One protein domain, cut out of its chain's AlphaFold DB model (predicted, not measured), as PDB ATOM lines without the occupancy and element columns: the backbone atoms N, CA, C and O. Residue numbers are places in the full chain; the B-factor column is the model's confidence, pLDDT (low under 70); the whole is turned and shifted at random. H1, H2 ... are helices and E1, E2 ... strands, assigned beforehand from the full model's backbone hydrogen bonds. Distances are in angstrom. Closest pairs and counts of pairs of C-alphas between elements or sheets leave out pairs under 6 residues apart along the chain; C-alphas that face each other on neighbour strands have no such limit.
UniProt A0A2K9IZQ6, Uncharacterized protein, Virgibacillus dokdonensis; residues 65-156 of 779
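AT A GLANCE: This is residues 65 to 156 of the 779 residues of an uncharacterized protein of Virgibacillus dokdonensis (UniProt A0A2K9IZQ6). A single twisted sheet of six strands forms the core of the body, and one straight helix, H1, reaches away from it beyond the edge strand E1 like a handle, with residues 65 to 74 sticking out free. The long strands E3, E4 and E5 stand side by side in the sheet, with the short E2 and E1 towards the helix and the short E6 at the far edge. The printed part has 92 residues, with one named helix followed by six named strands along the chain, H1 E1 E2 E3 E4 E5 E6; the sheet has the order E1 E2 E3 E4 E5 E6 and is mixed, and the class is mixed, helices and strands. The whole is only just loose, close to compact, with a radius of gyration of the C-alphas of 15.1 A, and only just elongated, spanning 51 by 34 by 22 A.

HOW THE PARTS SIT: In the sheet, E3, residues 114 to 122, and E4, residues 125 to 132, form an antiparallel hairpin at 173 degrees, with N 117 and O 129 3.0 A apart. E5, residues 138 to 144, forms the next hairpin with E4 at 166 degrees; N 130 and O 139 are 2.8 A apart. E6, residues 152 to 155, is an edge strand and forms a hairpin with E5, with N 152 and O 140 2.8 A apart. On the other side of E3, E2, residues 99 to 103, forms a hairpin with it at 131 degrees, with N 101 and O 116 2.9 A apart. E2 to E6 are a meander, each strand the antiparallel neighbour of the one before. The other edge strand, E1, residues 88 to 90, is parallel to E2 at 62 degrees, with N 102 and O 88 2.8 A apart. H1, residues 65 to 79, is only just not on the sheet, with 4 pairs of C-alphas within 10 A, and is apart from E2, E3, E4, E5 and E6. In H1 every O i to N i+4 pair is within hydrogen-bond range.

IN THESE COORDINATES: H1 begins at C-alpha 65 (69.092, -50.068, -10.954) and is 20.3 A long. E1 measures 6.3 A and E2 12.1 A. E3 is 22.8 A long from C-alpha 114 (39.432, -25.384, -8.150), E4 23.9 A and E5 20.7 A. E6 measures 9.4 A and ends at C-alpha 155 (37.072, -10.335, -2.854).

THE WHOLE: The C-alphas of Ser 65 and Gln 156, the two farthest apart, are 52.7 A apart. Without residues 65 to 74 the body spans 37 by 33 by 21 A. The printed part has no cut, and no link is long. The mean pLDDT of the printed part is 80.5; residues 65 to 68, 83 to 84, 133 to 134, 136 and 155 to 156 are under 70.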
ATOM      1  N   SER A  65      70.547 -50.006 -10.790       63.09
ATOM      2  CA  SER A  65      69.092 -50.068 -10.954       63.09
ATOM      3  C   SER A  65      68.340 -49.950  -9.629       63.09
ATOM      4  O   SER A  65      67.409 -49.159  -9.558       63.09
ATOM      5  N   GLY A  66      68.758 -50.657  -8.576       66.56
ATOM      6  CA  GLY A  66      68.129 -50.575  -7.252       66.56
ATOM      7  C   GLY A  66      68.308 -49.200  -6.596       66.56
ATOM      8  O   GLY A  66      67.345 -48.617  -6.105       66.56
ATOM      9  N   ALA A  67      69.488 -48.585  -6.726       62.66
ATOM     10  CA  ALA A  67      69.698 -47.193  -6.317       62.66
ATOM     11  C   ALA A  67      68.795 -46.213  -7.096       62.66
ATOM     12  O   ALA A  67      68.264 -45.257  -6.525       62.66
ATOM     13  N   GLN A  68      68.585 -46.456  -8.394       69.88
ATOM     14  CA  GLN A  68      67.682 -45.652  -9.218       69.88
ATOM     15  C   GLN A  68      66.205 -45.884  -8.868       69.88
ATOM     16  O   GLN A  68      65.427 -44.933  -8.917       69.88
ATOM     17  N   GLU A  69      65.809 -47.105  -8.503       73.38
ATOM     18  CA  GLU A  69      64.469 -47.427  -7.999       73.38
ATOM     19  C   GLU A  69      64.186 -46.676  -6.700       73.38
ATOM     20  O   GLU A  69      63.205 -45.938  -6.647       73.38
ATOM     21  N   LYS A  70      65.096 -46.721  -5.721       71.12
ATOM     22  CA  LYS A  70      64.954 -45.962  -4.470       71.12
ATOM     23  C   LYS A  70      64.905 -44.440  -4.715       71.12
ATOM     24  O   LYS A  70      64.092 -43.724  -4.135       71.12
ATOM     25  N   ALA A  71      65.701 -43.911  -5.650       70.44
ATOM     26  CA  ALA A  71      65.596 -42.503  -6.059       70.44
ATOM     27  C   ALA A  71      64.254 -42.182  -6.752       70.44
ATOM     28  O   ALA A  71      63.687 -41.098  -6.573       70.44
ATOM     29  N   ASN A  72      63.725 -43.119  -7.544       77.19
ATOM     30  CA  ASN A  72      62.411 -42.994  -8.167       77.19
ATOM     31  C   ASN A  72      61.285 -43.056  -7.130       77.19
ATOM     32  O   ASN A  72      60.294 -42.354  -7.313       77.19
ATOM     33  N   GLU A  73      61.430 -43.822  -6.047       78.44
ATOM     34  CA  GLU A  73      60.478 -43.850  -4.932       78.44
ATOM     35  C   GLU A  73      60.342 -42.471  -4.289       78.44
ATOM     36  O   GLU A  73      59.224 -41.967  -4.201       78.44
ATOM     37  N   VAL A  74      61.451 -41.792  -3.969       72.19
ATOM     38  CA  VAL A  74      61.412 -40.407  -3.455       72.19
ATOM     39  C   VAL A  74      60.783 -39.463  -4.474       72.19
ATOM     40  O   VAL A  74      59.928 -38.643  -4.139       72.19
ATOM     41  N   LYS A  75      61.157 -39.585  -5.753       75.81
ATOM     42  CA  LYS A  75      60.576 -38.762  -6.821       75.81
ATOM     43  C   LYS A  75      59.066 -38.983  -6.947       75.81
ATOM     44  O   LYS A  75      58.330 -38.026  -7.177       75.81
ATOM     45  N   ASN A  76      58.595 -40.217  -6.802       79.06
ATOM     46  CA  ASN A  76      57.177 -40.558  -6.823       79.06
ATOM     47  C   ASN A  76      56.466 -40.089  -5.547       79.06
ATOM     48  O   ASN A  76      55.350 -39.586  -5.633       79.06
ATOM     49  N   TRP A  77      57.128 -40.154  -4.392       80.50
ATOM     50  CA  TRP A  77      56.637 -39.586  -3.142       80.50
ATOM     51  C   TRP A  77      56.421 -38.072  -3.267       80.50
ATOM     52  O   TRP A  77      55.318 -37.609  -3.001       80.50
ATOM     53  N   VAL A  78      57.386 -37.310  -3.803       73.19
ATOM     54  CA  VAL A  78      57.234 -35.859  -4.066       73.19
ATOM     55  C   VAL A  78      56.071 -35.570  -5.023       73.19
ATOM     56  O   VAL A  78      55.287 -34.643  -4.803       73.19
ATOM     57  N   LYS A  79      55.912 -36.391  -6.068       75.56
ATOM     58  CA  LYS A  79      54.794 -36.271  -7.013       75.56
ATOM     59  C   LYS A  79      53.426 -36.512  -6.372       75.56
ATOM     60  O   LYS A  79      52.451 -35.951  -6.864       75.56
ATOM     61  N   ASN A  80      53.332 -37.280  -5.283       76.56
ATOM     62  CA  ASN A  80      52.069 -37.465  -4.553       76.56
ATOM     63  C   ASN A  80      51.567 -36.179  -3.874       76.56
ATOM     64  O   ASN A  80      50.408 -36.110  -3.479       76.56
ATOM     65  N   TYR A  81      52.412 -35.152  -3.777       76.19
ATOM     66  CA  TYR A  81      52.048 -33.809  -3.309       76.19
ATOM     67  C   TYR A  81      51.897 -32.813  -4.471       76.19
ATOM     68  O   TYR A  81      51.893 -31.598  -4.271       76.19
ATOM     69  N   SER A  82      51.797 -33.345  -5.695       75.19
ATOM     70  CA  SER A  82      51.679 -32.630  -6.966       75.19
ATOM     71  C   SER A  82      52.829 -31.672  -7.298       75.19
ATOM     72  O   SER A  82      52.659 -30.708  -8.043       75.19
ATOM     73  N   ILE A  83      54.026 -31.931  -6.772       68.88
ATOM     74  CA  ILE A  83      55.220 -31.133  -7.065       68.88
ATOM     75  C   ILE A  83      55.977 -31.778  -8.231       68.88
ATOM     76  O   ILE A  83      56.356 -32.949  -8.178       68.88
ATOM     77  N   GLY A  84      56.192 -31.017  -9.310       59.06
ATOM     78  CA  GLY A  84      56.885 -31.503 -10.514       59.06
ATOM     79  C   GLY A  84      56.067 -32.477 -11.380       59.06
ATOM     80  O   GLY A  84      56.641 -33.201 -12.193       59.06
ATOM     81  N   THR A  85      54.743 -32.510 -11.200       72.25
ATOM     82  CA  THR A  85      53.763 -33.278 -11.988       72.25
ATOM     83  C   THR A  85      52.461 -32.478 -12.121       72.25
ATOM     84  O   THR A  85      52.305 -31.445 -11.472       72.25
ATOM     85  N   SER A  86      51.522 -32.940 -12.950       79.31
ATOM     86  CA  SER A  86      50.162 -32.391 -12.979       79.31
ATOM     87  C   SER A  86      49.475 -32.538 -11.620       79.31
ATOM     88  O   SER A  86      49.652 -33.551 -10.941       79.31
ATOM     89  N   LEU A  87      48.685 -31.526 -11.248       80.88
ATOM     90  CA  LEU A  87      47.960 -31.486  -9.981       80.88
ATOM     91  C   LEU A  87      46.952 -32.636  -9.867       80.88
ATOM     92  O   LEU A  87      46.209 -32.919 -10.805       80.88
ATOM     93  N   GLN A  88      46.934 -33.298  -8.709       83.81
ATOM     94  CA  GLN A  88      46.008 -34.395  -8.438       83.81
ATOM     95  C   GLN A  88      44.594 -33.883  -8.160       83.81
ATOM     96  O   GLN A  88      44.419 -32.920  -7.414       83.81
ATOM     97  N   HIS A  89      43.599 -34.566  -8.727       87.88
ATOM     98  CA  HIS A  89      42.186 -34.321  -8.459       87.88
ATOM     99  C   HIS A  89      41.769 -35.054  -7.184       87.88
ATOM    100  O   HIS A  89      41.936 -36.271  -7.098       87.88
ATOM    101  N   ILE A  90      41.248 -34.334  -6.195       88.69
ATOM    102  CA  ILE A  90      40.851 -34.917  -4.909       88.69
ATOM    103  C   ILE A  90      39.650 -34.180  -4.317       88.69
ATOM    104  O   ILE A  90      39.431 -33.003  -4.601       88.69
ATOM    105  N   ASP A  91      38.876 -34.860  -3.473       89.88
ATOM    106  CA  ASP A  91      37.877 -34.204  -2.633       89.88
ATOM    107  C   ASP A  91      38.593 -33.404  -1.514       89.88
ATOM    108  O   ASP A  91      39.363 -33.967  -0.724       89.88
ATOM    109  N   PRO A  92      38.366 -32.083  -1.417       89.25
ATOM    110  CA  PRO A  92      38.965 -31.236  -0.400       89.25
ATOM    111  C   PRO A  92      38.539 -31.614   1.028       89.25
ATOM    112  O   PRO A  92      39.192 -31.178   1.972       89.25
ATOM    113  N   ASN A  93      37.483 -32.400   1.244       90.00
ATOM    114  CA  ASN A  93      37.088 -32.828   2.588       90.00
ATOM    115  C   ASN A  93      37.937 -33.985   3.139       90.00
ATOM    116  O   ASN A  93      38.088 -34.084   4.362       90.00
ATOM    117  N   VAL A  94      38.487 -34.829   2.259       88.12
ATOM    118  CA  VAL A  94      39.207 -36.067   2.622       88.12
ATOM    119  C   VAL A  94      40.725 -35.953   2.513       88.12
ATOM    120  O   VAL A  94      41.434 -36.839   2.989       88.12
ATOM    121  N   VAL A  95      41.237 -34.885   1.896       87.06
ATOM    122  CA  VAL A  95      42.682 -34.641   1.829       87.06
ATOM    123  C   VAL A  95      43.262 -34.507   3.243       87.06
ATOM    124  O   VAL A  95      42.732 -33.788   4.090       87.06
ATOM    125  N   ASN A  96      44.337 -35.252   3.483       83.50
ATOM    126  CA  ASN A  96      45.015 -35.396   4.773       83.50
ATOM    127  C   ASN A  96      46.542 -35.284   4.616       83.50
ATOM    128  O   ASN A  96      47.323 -35.982   5.271       83.50
ATOM    129  N   LYS A  97      46.966 -34.478   3.639       82.62
ATOM    130  CA  LYS A  97      48.369 -34.256   3.308       82.62
ATOM    131  C   LYS A  97      48.563 -32.845   2.781       82.62
ATOM    132  O   LYS A  97      47.880 -32.429   1.847       82.62
ATOM    133  N   THR A  98      49.525 -32.126   3.354       83.19
ATOM    134  CA  THR A  98      49.925 -30.797   2.878       83.19
ATOM    135  C   THR A  98      50.501 -30.880   1.465       83.19
ATOM    136  O   THR A  98      51.463 -31.613   1.236       83.19
ATOM    137  N   GLY A  99      49.946 -30.115   0.523       84.12
ATOM    138  CA  GLY A  99      50.342 -30.162  -0.886       84.12
ATOM    139  C   GLY A  99      49.470 -29.299  -1.799       84.12
ATOM    140  O   GLY A  99      48.602 -28.559  -1.329       84.12
ATOM    141  N   PHE A 100      49.706 -29.405  -3.110       85.31
ATOM    142  CA  PHE A 100      48.925 -28.719  -4.144       85.31
ATOM    143  C   PHE A 100      47.959 -29.685  -4.827       85.31
ATOM    144  O   PHE A 100      48.315 -30.830  -5.110       85.31
ATOM    145  N   TYR A 101      46.747 -29.225  -5.124       87.88
ATOM    146  CA  TYR A 101      45.666 -30.087  -5.600       87.88
ATOM    147  C   TYR A 101      44.721 -29.355  -6.554       87.88
ATOM    148  O   TYR A 101      44.656 -28.122  -6.584       87.88
ATOM    149  N   VAL A 102      43.968 -30.149  -7.312       87.88
ATOM    150  CA  VAL A 102      42.730 -29.741  -7.972       87.88
ATOM    151  C   VAL A 102      41.566 -30.329  -7.183       87.88
ATOM    152  O   VAL A 102      41.509 -31.532  -6.950       87.88
ATOM    153  N   PHE A 103      40.622 -29.496  -6.785       88.38
ATOM    154  CA  PHE A 103      39.411 -29.906  -6.093       88.38
ATOM    155  C   PHE A 103      38.237 -29.865  -7.068       88.38
ATOM    156  O   PHE A 103      38.042 -28.866  -7.759       88.38
ATOM    157  N   THR A 104      37.479 -30.957  -7.157       83.81
ATOM    158  CA  THR A 104      36.367 -31.109  -8.122       83.81
ATOM    159  C   THR A 104      35.029 -31.462  -7.484       83.81
ATOM    160  O   THR A 104      34.011 -31.465  -8.166       83.81
ATOM    161  N   GLU A 105      35.029 -31.757  -6.189       82.88
ATOM    162  CA  GLU A 105      33.859 -32.115  -5.385       82.88
ATOM    163  C   GLU A 105      33.918 -31.309  -4.082       82.88
ATOM    164  O   GLU A 105      34.997 -30.849  -3.718       82.88
ATOM    165  N   ASN A 106      32.792 -31.074  -3.396       85.56
ATOM    166  CA  ASN A 106      32.740 -30.256  -2.164       85.56
ATOM    167  C   ASN A 106      33.463 -28.890  -2.277       85.56
ATOM    168  O   ASN A 106      34.026 -28.364  -1.309       85.56
ATOM    169  N   THR A 107      33.478 -28.339  -3.490       86.00
ATOM    170  CA  THR A 107      34.118 -27.078  -3.866       86.00
ATOM    171  C   THR A 107      33.275 -25.875  -3.432       86.00
ATOM    172  O   THR A 107      32.079 -26.036  -3.182       86.00
ATOM    173  N   PRO A 108      33.862 -24.661  -3.363       85.81
ATOM    174  CA  PRO A 108      33.140 -23.451  -2.956       85.81
ATOM    175  C   PRO A 108      31.849 -23.198  -3.743       85.81
ATOM    176  O   PRO A 108      30.848 -22.760  -3.185       85.81
ATOM    177  N   THR A 109      31.867 -23.499  -5.042       80.25
ATOM    178  CA  THR A 109      30.685 -23.502  -5.908       80.25
ATOM    179  C   THR A 109      30.681 -24.741  -6.799       80.25
ATOM    180  O   THR A 109      31.710 -25.387  -7.006       80.25
ATOM    181  N   SER A 110      29.510 -25.093  -7.330       76.62
ATOM    182  CA  SER A 110      29.288 -26.271  -8.186       76.62
ATOM    183  C   SER A 110      29.725 -26.078  -9.648       76.62
ATOM    184  O   SER A 110      29.383 -26.879 -10.514       76.62
ATOM    185  N   ASP A 111      30.458 -25.006  -9.952       72.75
ATOM    186  CA  ASP A 111      30.711 -24.499 -11.304       72.75
ATOM    187  C   ASP A 111      32.072 -24.913 -11.899       72.75
ATOM    188  O   ASP A 111      32.434 -24.454 -12.989       72.75
ATOM    189  N   GLY A 112      32.828 -25.795 -11.243       74.06
ATOM    190  CA  GLY A 112      33.984 -26.448 -11.856       74.06
ATOM    191  C   GLY A 112      35.136 -26.761 -10.908       74.06
ATOM    192  O   GLY A 112      34.976 -26.838  -9.695       74.06
ATOM    193  N   ALA A 113      36.311 -26.973 -11.506       83.56
ATOM    194  CA  ALA A 113      37.526 -27.372 -10.811       83.56
ATOM    195  C   ALA A 113      38.269 -26.175 -10.191       83.56
ATOM    196  O   ALA A 113      38.460 -25.134 -10.828       83.56
ATOM    197  N   TYR A 114      38.741 -26.373  -8.965       88.12
ATOM    198  CA  TYR A 114      39.432 -25.384  -8.150       88.12
ATOM    199  C   TYR A 114      40.884 -25.787  -7.925       88.12
ATOM    200  O   TYR A 114      41.161 -26.888  -7.467       88.12
ATOM    201  N   TYR A 115      41.819 -24.894  -8.212       88.19
ATOM    202  CA  TYR A 115      43.254 -25.127  -8.086       88.19
ATOM    203  C   TYR A 115      43.754 -24.473  -6.809       88.19
ATOM    204  O   TYR A 115      43.485 -23.298  -6.571       88.19
ATOM    205  N   GLY A 116      44.479 -25.203  -5.976       86.31
ATOM    206  CA  GLY A 116      44.847 -24.660  -4.680       86.31
ATOM    207  C   GLY A 116      45.831 -25.503  -3.906       86.31
ATOM    208  O   GLY A 116      46.464 -26.416  -4.436       86.31
ATOM    209  N   TYR A 117      45.951 -25.176  -2.628       86.00
ATOM    210  CA  TYR A 117      46.766 -25.925  -1.690       86.00
ATOM    211  C   TYR A 117      45.977 -26.268  -0.431       86.00
ATOM    212  O   TYR A 117      45.075 -25.543  -0.004       86.00
ATOM    213  N   HIS A 118      46.347 -27.398   0.161       87.88
ATOM    214  CA  HIS A 118      45.893 -27.844   1.467       87.88
ATOM    215  C   HIS A 118      47.067 -27.783   2.441       87.88
ATOM    216  O   HIS A 118      48.177 -28.180   2.091       87.88
ATOM    217  N   LEU A 119      46.818 -27.283   3.647       81.88
ATOM    218  CA  LEU A 119      47.773 -27.200   4.746       81.88
ATOM    219  C   LEU A 119      47.188 -27.961   5.930       81.88
ATOM    220  O   LEU A 119      46.202 -27.511   6.509       81.88
ATOM    221  N   GLU A 120      47.792 -29.080   6.312       82.56
ATOM    222  CA  GLU A 120      47.373 -29.835   7.491       82.56
ATOM    223  C   GLU A 120      48.358 -29.648   8.642       82.56
ATOM    224  O   GLU A 120      49.580 -29.705   8.474       82.56
ATOM    225  N   ARG A 121      47.811 -29.427   9.838       78.06
ATOM    226  CA  ARG A 121      48.553 -29.474  11.100       78.06
ATOM    227  C   ARG A 121      48.247 -30.753  11.877       78.06
ATOM    228  O   ARG A 121      49.115 -31.260  12.583       78.06
ATOM    229  N   SER A 122      47.004 -31.216  11.825       78.50
ATOM    230  CA  SER A 122      46.557 -32.500  12.360       78.50
ATOM    231  C   SER A 122      45.205 -32.863  11.751       78.50
ATOM    232  O   SER A 122      44.561 -32.016  11.133       78.50
ATOM    233  N   ILE A 123      44.718 -34.073  12.043       77.88
ATOM    234  CA  ILE A 123      43.387 -34.539  11.620       77.88
ATOM    235  C   ILE A 123      42.249 -33.564  11.983       77.88
ATOM    236  O   ILE A 123      41.222 -33.501  11.291       77.88
ATOM    237  N   ASP A 124      42.466 -32.773  13.037       84.12
ATOM    238  CA  ASP A 124      41.521 -31.809  13.582       84.12
ATOM    239  C   ASP A 124      41.695 -30.382  13.040       84.12
ATOM    240  O   ASP A 124      40.752 -29.595  13.138       84.12
ATOM    241  N   TRP A 125      42.872 -30.042  12.498       81.06
ATOM    242  CA  TRP A 125      43.257 -28.672  12.144       81.06
ATOM    243  C   TRP A 125      43.916 -28.598  10.768       81.06
ATOM    244  O   TRP A 125      45.042 -29.067  10.577       81.06
ATOM    245  N   ALA A 126      43.241 -27.935   9.830       86.50
ATOM    246  CA  ALA A 126      43.724 -27.744   8.468       86.50
ATOM    247  C   ALA A 126      43.254 -26.408   7.877       86.50
ATOM    248  O   ALA A 126      42.317 -25.791   8.375       86.50
ATOM    249  N   ALA A 127      43.887 -25.966   6.796       83.88
ATOM    250  CA  ALA A 127      43.479 -24.807   6.014       83.88
ATOM    251  C   ALA A 127      43.550 -25.126   4.520       83.88
ATOM    252  O   ALA A 127      44.416 -25.875   4.067       83.88
ATOM    253  N   GLN A 128      42.640 -24.546   3.747       91.19
ATOM    254  CA  GLN A 128      42.620 -24.649   2.294       91.19
ATOM    255  C   GLN A 128      42.480 -23.274   1.676       91.19
ATOM    256  O   GLN A 128      41.734 -22.435   2.174       91.19
ATOM    257  N   PHE A 129      43.181 -23.079   0.569       88.50
ATOM    258  CA  PHE A 129      43.043 -21.911  -0.283       88.50
ATOM    259  C   PHE A 129      42.962 -22.380  -1.726       88.50
ATOM    260  O   PHE A 129      43.757 -23.223  -2.150       88.50
ATOM    261  N   VAL A 130      42.003 -21.845  -2.471       88.75
ATOM    262  CA  VAL A 130      41.681 -22.289  -3.822       88.75
ATOM    263  C   VAL A 130      41.362 -21.118  -4.735       88.75
ATOM    264  O   VAL A 130      40.817 -20.108  -4.308       88.75
ATOM    265  N   MET A 131      41.668 -21.274  -6.014       85.75
ATOM    266  CA  MET A 131      41.343 -20.339  -7.083       85.75
ATOM    267  C   MET A 131      40.691 -21.095  -8.231       85.75
ATOM    268  O   MET A 131      41.088 -22.218  -8.552       85.75
ATOM    269  N   ARG A 132      39.705 -20.490  -8.887       81.69
ATOM    270  CA  ARG A 132      39.098 -21.080 -10.082       81.69
ATOM    271  C   ARG A 132      39.849 -20.620 -11.328       81.69
ATOM    272  O   ARG A 132      39.964 -19.427 -11.593       81.69
ATOM    273  N   GLY A 133      40.344 -21.576 -12.110       66.69
ATOM    274  CA  GLY A 133      41.056 -21.280 -13.355       66.69
ATOM    275  C   GLY A 133      40.134 -20.598 -14.369       66.69
ATOM    276  O   GLY A 133      39.045 -21.097 -14.637       66.69
ATOM    277  N   GLY A 134      40.572 -19.467 -14.930       63.06
ATOM    278  CA  GLY A 134      39.801 -18.695 -15.914       63.06
ATOM    279  C   GLY A 134      38.788 -17.704 -15.327       63.06
ATOM    280  O   GLY A 134      38.029 -17.115 -16.090       63.06
ATOM    281  N   THR A 135      38.771 -17.501 -14.006       70.44
ATOM    282  CA  THR A 135      37.961 -16.464 -13.336       70.44
ATOM    283  C   THR A 135      38.773 -15.759 -12.249       70.44
ATOM    284  O   THR A 135      39.734 -16.339 -11.751       70.44
ATOM    285  N   ASP A 136      38.325 -14.594 -11.781       68.81
ATOM    286  CA  ASP A 136      38.976 -13.851 -10.685       68.81
ATOM    287  C   ASP A 136      38.549 -14.313  -9.279       68.81
ATOM    288  O   ASP A 136      38.670 -13.575  -8.299       68.81
ATOM    289  N   LYS A 137      38.019 -15.536  -9.157       76.19
ATOM    290  CA  LYS A 137      37.482 -16.047  -7.896       76.19
ATOM    291  C   LYS A 137      38.512 -16.852  -7.117       76.19
ATOM    292  O   LYS A 137      39.024 -17.867  -7.602       76.19
ATOM    293  N   ALA A 138      38.733 -16.446  -5.873       82.00
ATOM    294  CA  ALA A 138      39.545 -17.156  -4.895       82.00
ATOM    295  C   ALA A 138      38.731 -17.403  -3.623       82.00
ATOM    296  O   ALA A 138      37.874 -16.602  -3.268       82.00
ATOM    297  N   PHE A 139      38.985 -18.514  -2.940       86.88
ATOM    298  CA  PHE A 139      38.290 -18.892  -1.715       86.88
ATOM    299  C   PHE A 139      39.261 -19.512  -0.720       86.88
ATOM    300  O   PHE A 139      40.302 -20.053  -1.097       86.88
ATOM    301  N   PHE A 140      38.891 -19.495   0.551       89.19
ATOM    302  CA  PHE A 140      39.606 -20.208   1.597       89.19
ATOM    303  C   PHE A 140      38.648 -20.750   2.651       89.19
ATOM    304  O   PHE A 140      37.514 -20.298   2.759       89.19
ATOM    305  N   ARG A 141      39.102 -21.745   3.407       88.62
ATOM    306  CA  ARG A 141      38.395 -22.277   4.578       88.62
ATOM    307  C   ARG A 141      39.367 -22.947   5.533       88.62
ATOM    308  O   ARG A 141      40.500 -23.266   5.158       88.62
ATOM    309  N   THR A 142      38.908 -23.239   6.740       86.94
ATOM    310  CA  THR A 142      39.672 -23.991   7.744       86.94
ATOM    311  C   THR A 142      38.902 -25.200   8.251       86.94
ATOM    312  O   THR A 142      37.690 -25.324   8.082       86.94
ATOM    313  N   LYS A 143      39.628 -26.128   8.864       88.50
ATOM    314  CA  LYS A 143      39.100 -27.249   9.630       88.50
ATOM    315  C   LYS A 143      39.439 -26.992  11.087       88.50
ATOM    316  O   LYS A 143      40.612 -26.815  11.400       88.50
ATOM    317  N   ASN A 144      38.426 -26.980  11.946       85.44
ATOM    318  CA  ASN A 144      38.563 -26.742  13.378       85.44
ATOM    319  C   ASN A 144      37.932 -27.903  14.139       85.44
ATOM    320  O   ASN A 144      36.765 -28.230  13.912       85.44
ATOM    321  N   LEU A 145      38.698 -28.529  15.039       86.88
ATOM    322  CA  LEU A 145      38.251 -29.683  15.833       86.88
ATOM    323  C   LEU A 145      37.634 -30.796  14.958       86.88
ATOM    324  O   LEU A 145      36.578 -31.348  15.271       86.88
ATOM    325  N   GLY A 146      38.257 -31.059  13.807       85.06
ATOM    326  CA  GLY A 146      37.854 -32.115  12.873       85.06
ATOM    327  C   GLY A 146      36.708 -31.739  11.933       85.06
ATOM    328  O   GLY A 146      36.360 -32.539  11.064       85.06
ATOM    329  N   LYS A 147      36.147 -30.526  12.039       88.06
ATOM    330  CA  LYS A 147      35.034 -30.056  11.202       88.06
ATOM    331  C   LYS A 147      35.471 -28.947  10.250       88.06
ATOM    332  O   LYS A 147      36.007 -27.927  10.685       88.06
ATOM    333  N   TRP A 148      35.216 -29.145   8.959       90.62
ATOM    334  CA  TRP A 148      35.402 -28.105   7.949       90.62
ATOM    335  C   TRP A 148      34.408 -26.970   8.184       90.62
ATOM    336  O   TRP A 148      33.226 -27.220   8.410       90.62
ATOM    337  N   GLN A 149      34.921 -25.746   8.174       87.94
ATOM    338  CA  GLN A 149      34.124 -24.529   8.107       87.94
ATOM    339  C   GLN A 149      33.685 -24.281   6.657       87.94
ATOM    340  O   GLN A 149      34.188 -24.922   5.723       87.94
ATOM    341  N   GLU A 150      32.743 -23.360   6.484       87.31
ATOM    342  CA  GLU A 150      32.259 -22.944   5.168       87.31
ATOM    343  C   GLU A 150      33.372 -22.304   4.322       87.31
ATOM    344  O   GLU A 150      34.417 -21.882   4.822       87.31
ATOM    345  N   TRP A 151      33.166 -22.276   3.005       88.56
ATOM    346  CA  TRP A 151      34.083 -21.610   2.084       88.56
ATOM    347  C   TRP A 151      33.847 -20.101   2.067       88.56
ATOM    348  O   TRP A 151      32.757 -19.644   1.734       88.56
ATOM    349  N   HIS A 152      34.906 -19.335   2.306       79.44
ATOM    350  CA  HIS A 152      34.887 -17.878   2.277       79.44
ATOM    351  C   HIS A 152      35.493 -17.360   0.971       79.44
ATOM    352  O   HIS A 152      36.642 -17.663   0.647       79.44
ATOM    353  N   GLU A 153      34.726 -16.580   0.204       83.12
ATOM    354  CA  GLU A 153      35.191 -15.937  -1.035       83.12
ATOM    355  C   GLU A 153      36.107 -14.748  -0.715       83.12
ATOM    356  O   GLU A 153      35.730 -13.845   0.036       83.12
ATOM    357  N   VAL A 154      37.302 -14.743  -1.306       73.62
ATOM    358  CA  VAL A 154      38.240 -13.620  -1.295       73.62
ATOM    359  C   VAL A 154      37.825 -12.642  -2.384       73.62
ATOM    360  O   VAL A 154      37.831 -12.971  -3.569       73.62
ATOM    361  N   VAL A 155      37.510 -11.421  -1.980       65.25
ATOM    362  CA  VAL A 155      37.072 -10.335  -2.854       65.25
ATOM    363  C   VAL A 155      38.085  -9.196  -2.802       65.25
ATOM    364  O   VAL A 155      38.617  -8.839  -1.748       65.25
ATOM    365  N   GLN A 156      38.374  -8.591  -3.955       54.19
ATOM    366  CA  GLN A 156      39.067  -7.306  -3.959       54.19
ATOM    367  C   GLN A 156      38.111  -6.232  -3.437       54.19
ATOM    368  O   GLN A 156      36.969  -6.126  -3.882       54.19
TER     369      GLN A 156